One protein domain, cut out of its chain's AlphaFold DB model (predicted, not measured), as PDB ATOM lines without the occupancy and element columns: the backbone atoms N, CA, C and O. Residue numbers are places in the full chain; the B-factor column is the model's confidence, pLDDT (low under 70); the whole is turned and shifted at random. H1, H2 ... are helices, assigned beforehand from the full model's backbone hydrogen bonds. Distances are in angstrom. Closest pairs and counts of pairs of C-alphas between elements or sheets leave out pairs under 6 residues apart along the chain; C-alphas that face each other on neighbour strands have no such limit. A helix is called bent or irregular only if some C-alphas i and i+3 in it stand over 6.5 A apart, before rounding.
ATOM      1  N   ARG A  87      16.660   2.567  62.464       72.38
ATOM      2  CA  ARG A  87      17.466   1.815  61.495       72.38
ATOM      3  C   ARG A  87      17.318   2.338  60.065       72.38
ATOM      4  O   ARG A  87      18.309   2.398  59.354       72.38
ATOM      5  N   PHE A  88      16.120   2.746  59.658       75.31
ATOM      6  CA  PHE A  88      15.855   3.310  58.337       75.31
ATOM      7  C   PHE A  88      16.505   4.684  58.162       75.31
ATOM      8  O   PHE A  88      17.155   4.926  57.150       75.31
ATOM      9  N   LEU A  89      16.418   5.547  59.182       77.31
ATOM     10  CA  LEU A  89      17.118   6.834  59.171       77.31
ATOM     11  C   LEU A  89      18.632   6.636  58.997       77.31
ATOM     12  O   LEU A  89      19.243   7.281  58.150       77.31
ATOM     13  N   TYR A  90      19.228   5.705  59.750       82.44
ATOM     14  CA  TYR A  90      20.646   5.382  59.591       82.44
ATOM     15  C   TYR A  90      20.974   4.774  58.227       82.44
ATOM     16  O   TYR A  90      22.031   5.076  57.687       82.44
ATOM     17  N   LEU A  91      20.084   3.964  57.652       83.44
ATOM     18  CA  LEU A  91      20.278   3.385  56.324       83.44
ATOM     19  C   LEU A  91      20.268   4.467  55.236       83.44
ATOM     20  O   LEU A  91      21.151   4.465  54.385       83.44
ATOM     21  N   LEU A  92      19.353   5.438  55.304       82.50
ATOM     22  CA  LEU A  92      19.337   6.581  54.383       82.50
ATOM     23  C   LEU A  92      20.605   7.431  54.496       82.50
ATOM     24  O   LEU A  92      21.204   7.782  53.480       82.50
ATOM     25  N   VAL A  93      21.032   7.732  55.726       86.94
ATOM     26  CA  VAL A  93      22.264   8.496  55.971       86.94
ATOM     27  C   VAL A  93      23.484   7.727  55.460       86.94
ATOM     28  O   VAL A  93      24.320   8.304  54.773       86.94
ATOM     29  N   ALA A  94      23.571   6.423  55.731       87.88
ATOM     30  CA  ALA A  94      24.674   5.584  55.273       87.88
ATOM     31  C   ALA A  94      24.732   5.496  53.743       87.88
ATOM     32  O   ALA A  94      25.803   5.685  53.177       87.88
ATOM     33  N   VAL A  95      23.599   5.272  53.066       86.12
ATOM     34  CA  VAL A  95      23.546   5.239  51.595       86.12
ATOM     35  C   VAL A  95      23.955   6.589  51.009       86.12
ATOM     36  O   VAL A  95      24.751   6.612  50.078       86.12
ATOM     37  N   SER A  96      23.503   7.705  51.590       84.69
ATOM     38  CA  SER A  96      23.921   9.042  51.153       84.69
ATOM     39  C   SER A  96      25.435   9.243  51.284       84.69
ATOM     40  O   SER A  96      26.072   9.667  50.323       84.69
ATOM     41  N   VAL A  97      26.026   8.896  52.432       89.81
ATOM     42  CA  VAL A  97      27.478   9.011  52.658       89.81
ATOM     43  C   VAL A  97      28.262   8.111  51.700       89.81
ATOM     44  O   VAL A  97      29.261   8.549  51.132       89.81
ATOM     45  N   ILE A  98      27.803   6.876  51.490       88.00
ATOM     46  CA  ILE A  98      28.424   5.931  50.555       88.00
ATOM     47  C   ILE A  98      28.357   6.475  49.124       88.00
ATOM     48  O   ILE A  98      29.367   6.437  48.429       88.00
ATOM     49  N   SER A  99      27.220   7.030  48.694       82.62
ATOM     50  CA  SER A  99      27.094   7.660  47.374       82.62
ATOM     51  C   SER A  99      28.081   8.817  47.189       82.62
ATOM     52  O   SER A  99      28.809   8.818  46.200       82.62
ATOM     53  N   TYR A 100      28.193   9.729  48.163       84.56
ATOM     54  CA  TYR A 100      29.177  10.820  48.108       84.56
ATOM     55  C   TYR A 100      30.626  10.314  48.069       84.56
ATOM     56  O   TYR A 100      31.459  10.853  47.342       84.56
ATOM     57  N   ALA A 101      30.945   9.270  48.839       86.69
ATOM     58  CA  ALA A 101      32.282   8.683  48.848       86.69
ATOM     59  C   ALA A 101      32.627   8.031  47.504       86.69
ATOM     60  O   ALA A 101      33.743   8.197  47.017       86.69
ATOM     61  N   ILE A 102      31.667   7.333  46.889       83.19
ATOM     62  CA  ILE A 102      31.821   6.770  45.547       83.19
ATOM     63  C   ILE A 102      32.094   7.917  44.571       83.19
ATOM     64  O   ILE A 102      33.130   7.899  43.924       83.19
ATOM     65  N   GLU A 103      31.282   8.970  44.516       80.31
ATOM     66  CA  GLU A 103      31.531  10.124  43.630       80.31
ATOM     67  C   GLU A 103      32.940  10.728  43.764       80.31
ATOM     68  O   GLU A 103      33.559  11.073  42.757       80.31
ATOM     69  N   ALA A 104      33.489  10.776  44.980       81.75
ATOM     70  CA  ALA A 104      34.851  11.249  45.219       81.75
ATOM     71  C   ALA A 104      35.951  10.272  44.754       81.75
ATOM     72  O   ALA A 104      37.046  10.705  44.395       81.75
ATOM     73  N   LEU A 105      35.687   8.962  44.782       87.56
ATOM     74  CA  LEU A 105      36.679   7.922  44.493       87.56
ATOM     75  C   LEU A 105      36.927   7.715  43.000       87.56
ATOM     76  O   LEU A 105      38.032   7.308  42.641       87.56
ATOM     77  N   PHE A 106      35.943   7.980  42.134       83.31
ATOM     78  CA  PHE A 106      36.184   7.900  40.700       83.31
ATOM     79  C   PHE A 106      35.510   9.035  39.895       83.31
ATOM     80  O   PHE A 106      34.325   8.987  39.571       83.31
ATOM     81  N   PRO A 107      36.280  10.071  39.511       76.12
ATOM     82  CA  PRO A 107      35.748  11.261  38.845       76.12
ATOM     83  C   PRO A 107      35.321  11.015  37.389       76.12
ATOM     84  O   PRO A 107      34.583  11.819  36.824       76.12
ATOM     85  N   GLU A 108      35.745   9.905  36.776       79.62
ATOM     86  CA  GLU A 108      35.452   9.574  35.372       79.62
ATOM     87  C   GLU A 108      33.963   9.294  35.101       79.62
ATOM     88  O   GLU A 108      33.519   9.383  33.959       79.62
ATOM     89  N   TYR A 109      33.163   9.016  36.137       73.50
ATOM     90  CA  TYR A 109      31.722   8.751  36.013       73.50
ATOM     91  C   TYR A 109      30.825   9.850  36.593       73.50
ATOM     92  O   TYR A 109      29.598   9.696  36.625       73.50
ATOM     93  N   ALA A 110      31.409  10.971  37.029       66.12
ATOM     94  CA  ALA A 110      30.680  12.069  37.662       66.12
ATOM     95  C   ALA A 110      29.554  12.635  36.772       66.12
ATOM     96  O   ALA A 110      28.501  13.032  37.267       66.12
ATOM     97  N   THR A 111      29.735  12.620  35.448       67.88
ATOM     98  CA  THR A 111      28.750  13.139  34.483       67.88
ATOM     99  C   THR A 111      27.535  12.226  34.294       67.88
ATOM    100  O   THR A 111      26.443  12.723  34.026       67.88
ATOM    101  N   ILE A 112      27.695  10.909  34.461       67.31
ATOM    102  CA  ILE A 112      26.624   9.916  34.276       67.31
ATOM    103  C   ILE A 112      25.814   9.753  35.569       67.31
ATOM    104  O   ILE A 112      24.583   9.702  35.528       67.31
ATOM    105  N   PHE A 113      26.482   9.724  36.727       65.31
ATOM    106  CA  PHE A 113      25.812   9.564  38.023       65.31
ATOM    107  C   PHE A 113      25.212  10.868  38.572       65.31
ATOM    108  O   PHE A 113      24.138  10.823  39.174       65.31
ATOM    109  N   GLY A 114      25.821  12.028  38.304       65.38
ATOM    110  CA  GLY A 114      25.424  13.300  38.920       65.38
ATOM    111  C   GLY A 114      24.027  13.817  38.548       65.38
ATOM    112  O   GLY A 114      23.449  14.600  39.296       65.38
ATOM    113  N   LEU A 115      23.452  13.376  37.422       67.00
ATOM    114  CA  LEU A 115      22.148  13.867  36.952       67.00
ATOM    115  C   LEU A 115      21.001  12.875  37.116       67.00
ATOM    116  O   LEU A 115      19.871  13.318  37.256       67.00
ATOM    117  N   ALA A 116      21.245  11.563  37.091       73.88
ATOM    118  CA  ALA A 116      20.170  10.562  37.114       73.88
ATOM    119  C   ALA A 116      19.992   9.902  38.492       73.88
ATOM    120  O   ALA A 116      18.870   9.599  38.907       73.88
ATOM    121  N   TRP A 117      21.092   9.711  39.221       74.56
ATOM    122  CA  TRP A 117      21.106   9.022  40.508       74.56
ATOM    123  C   TRP A 117      20.364   9.752  41.639       74.56
ATOM    124  O   TRP A 117      19.604   9.085  42.349       74.56
ATOM    125  N   PRO A 118      20.481  11.088  41.812       74.50
ATOM    126  CA  PRO A 118      19.750  11.765  42.880       74.50
ATOM    127  C   PRO A 118      18.233  11.648  42.688       74.50
ATOM    128  O   PRO A 118      17.526  11.352  43.648       74.50
ATOM    129  N   PHE A 119      17.717  11.780  41.459       79.88
ATOM    130  CA  PHE A 119      16.276  11.649  41.203       79.88
ATOM    131  C   PHE A 119      15.759  10.235  41.462       79.88
ATOM    132  O   PHE A 119      14.711  10.080  42.087       79.88
ATOM    133  N   LEU A 120      16.498   9.201  41.046       81.38
ATOM    134  CA  LEU A 120      16.131   7.811  41.333       81.38
ATOM    135  C   LEU A 120      16.131   7.520  42.837       81.38
ATOM    136  O   LEU A 120      15.199   6.890  43.335       81.38
ATOM    137  N   PHE A 121      17.120   8.030  43.574       81.44
ATOM    138  CA  PHE A 121      17.165   7.906  45.029       81.44
ATOM    139  C   PHE A 121      15.963   8.592  45.695       81.44
ATOM    140  O   PHE A 121      15.281   7.967  46.508       81.44
ATOM    141  N   PHE A 122      15.635   9.829  45.304       82.19
ATOM    142  CA  PHE A 122      14.453  10.532  45.816       82.19
ATOM    143  C   PHE A 122      13.152   9.781  45.515       82.19
ATOM    144  O   PHE A 122      12.306   9.659  46.400       82.19
ATOM    145  N   ILE A 123      13.000   9.227  44.308       87.19
ATOM    146  CA  ILE A 123      11.826   8.426  43.936       87.19
ATOM    147  C   ILE A 123      11.722   7.173  44.815       87.19
ATOM    148  O   ILE A 123      10.645   6.895  45.341       87.19
ATOM    149  N   LEU A 124      12.821   6.447  45.041       84.00
ATOM    150  CA  LEU A 124      12.827   5.261  45.905       84.00
ATOM    151  C   LEU A 124      12.498   5.601  47.364       84.00
ATOM    152  O   LEU A 124      11.749   4.863  48.006       84.00
ATOM    153  N   VAL A 125      12.993   6.731  47.875       84.75
ATOM    154  CA  VAL A 125      12.654   7.225  49.220       84.75
ATOM    155  C   VAL A 125      11.167   7.571  49.317       84.75
ATOM    156  O   VAL A 125      10.513   7.161  50.274       84.75
ATOM    157  N   ILE A 126      10.607   8.268  48.323       85.69
ATOM    158  CA  ILE A 126       9.181   8.630  48.292       85.69
ATOM    159  C   ILE A 126       8.297   7.380  48.208       85.69
ATOM    160  O   ILE A 126       7.322   7.282  48.951       85.69
ATOM    161  N   ILE A 127       8.646   6.408  47.358       87.25
ATOM    162  CA  ILE A 127       7.924   5.130  47.249       87.25
ATOM    163  C   ILE A 127       7.967   4.380  48.579       87.25
ATOM    164  O   ILE A 127       6.935   3.904  49.045       87.25
ATOM    165  N   PHE A 128       9.136   4.298  49.217       82.81
ATOM    166  CA  PHE A 128       9.268   3.637  50.511       82.81
ATOM    167  C   PHE A 128       8.403   4.311  51.583       82.81
ATOM    168  O   PHE A 128       7.677   3.630  52.305       82.81
ATOM    169  N   ILE A 129       8.427   5.647  51.658       82.75
ATOM    170  CA  ILE A 129       7.563   6.412  52.566       82.75
ATOM    171  C   ILE A 129       6.091   6.099  52.264       82.75
ATOM    172  O   ILE A 129       5.361   5.712  53.168       82.75
ATOM    173  N   TYR A 130       5.665   6.168  51.003       85.12
ATOM    174  CA  TYR A 130       4.285   5.869  50.606       85.12
ATOM    175  C   TYR A 130       3.839   4.449  50.995       85.12
ATOM    176  O   TYR A 130       2.727   4.270  51.482       85.12
ATOM    177  N   LEU A 131       4.715   3.450  50.843       84.50
ATOM    178  CA  LEU A 131       4.448   2.069  51.257       84.50
ATOM    179  C   LEU A 131       4.403   1.884  52.779       84.50
ATOM    180  O   LEU A 131       3.763   0.951  53.246       84.50
ATOM    181  N   THR A 132       5.080   2.743  53.542       75.06
ATOM    182  CA  THR A 132       5.113   2.667  55.013       75.06
ATOM    183  C   THR A 132       3.930   3.399  55.659       75.06
ATOM    184  O   THR A 132       3.577   3.111  56.797       75.06
ATOM    185  N   TYR A 133       3.339   4.369  54.956       72.69
ATOM    186  CA  TYR A 133       2.214   5.183  55.437       72.69
ATOM    187  C   TYR A 133       0.832   4.667  54.996       72.69
ATOM    188  O   TYR A 133      -0.177   5.277  55.356       72.69
ATOM    189  N   LYS A 134       0.780   3.584  54.216       66.38
ATOM    190  CA  LYS A 134      -0.446   2.859  53.867       66.38
ATOM    191  C   LYS A 134      -0.656   1.696  54.829       66.38
ATOM    192  O   LYS A 134      -1.824   1.489  55.216       66.38
TER     193      LYS A 134
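This is residues 87 to 134 of the 134 residues of the protein "Transposase" of Methanomethylovorans sp (UniProt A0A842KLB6). Two long helices run opposite ways, nearly in line with each other, as the two arms of an open U: the longer, H2, folds back along H1 after a tight turn, and the two come closest near that turn, at Glu 103 and Ala 110. The turn, residues 104 to 109, sticks out at one end, and residues 126 to 134 stick out at the other. The printed part has 48 residues with two named helices, H1 then H2 along the chain, and no named strand; its class is all helix. It is loose, with a radius of gyration of the C-alphas of 12.6 A, and only just flat, spanning 41 by 21 by 6 A.

The longest helix is H2, residues 107 to 132, which has a kink of 55 degrees near residue 114. It is irregular, with C-alphas 108 and 111 standing 7.6 A apart. H1, residues 87 to 105, is close to H2 but not clearly touching it, with 2 pairs of C-alphas within 8 A. The closest C-alphas of the two helices, those of Glu 103 and Ala 110, are 6.3 A apart. The helices' centres are 11.8 A apart. Their lines stand at a shallow tilt of 10 degrees, opposite ways, the line of H2 being a rough one. In H1 every O i to N i+4 pair is within hydrogen-bond range; in H2, 16 of 22 are.

H2 measures 35.7 A from C-alpha 107 at (35.748, 11.261, 38.845) to C-alpha 132 at (5.113, 2.667, 55.013). H1 measures 26.4 A from its first to its last C-alpha and begins with C-alpha 87 at (17.466, 1.815, 61.495). Phe 106 is the one residue between them, a tight link.

The two C-alphas farthest apart, those of Glu 108 and Lys 134, are 40.9 A apart. Without the stretches that stand free, the body spans 31 by 21 by 5 A. The printed part has no cut and ends at Lys 134, the chain's last residue. Mean pLDDT of the printed part is 79.6; residues 110 to 115 and residue 134 are under 70.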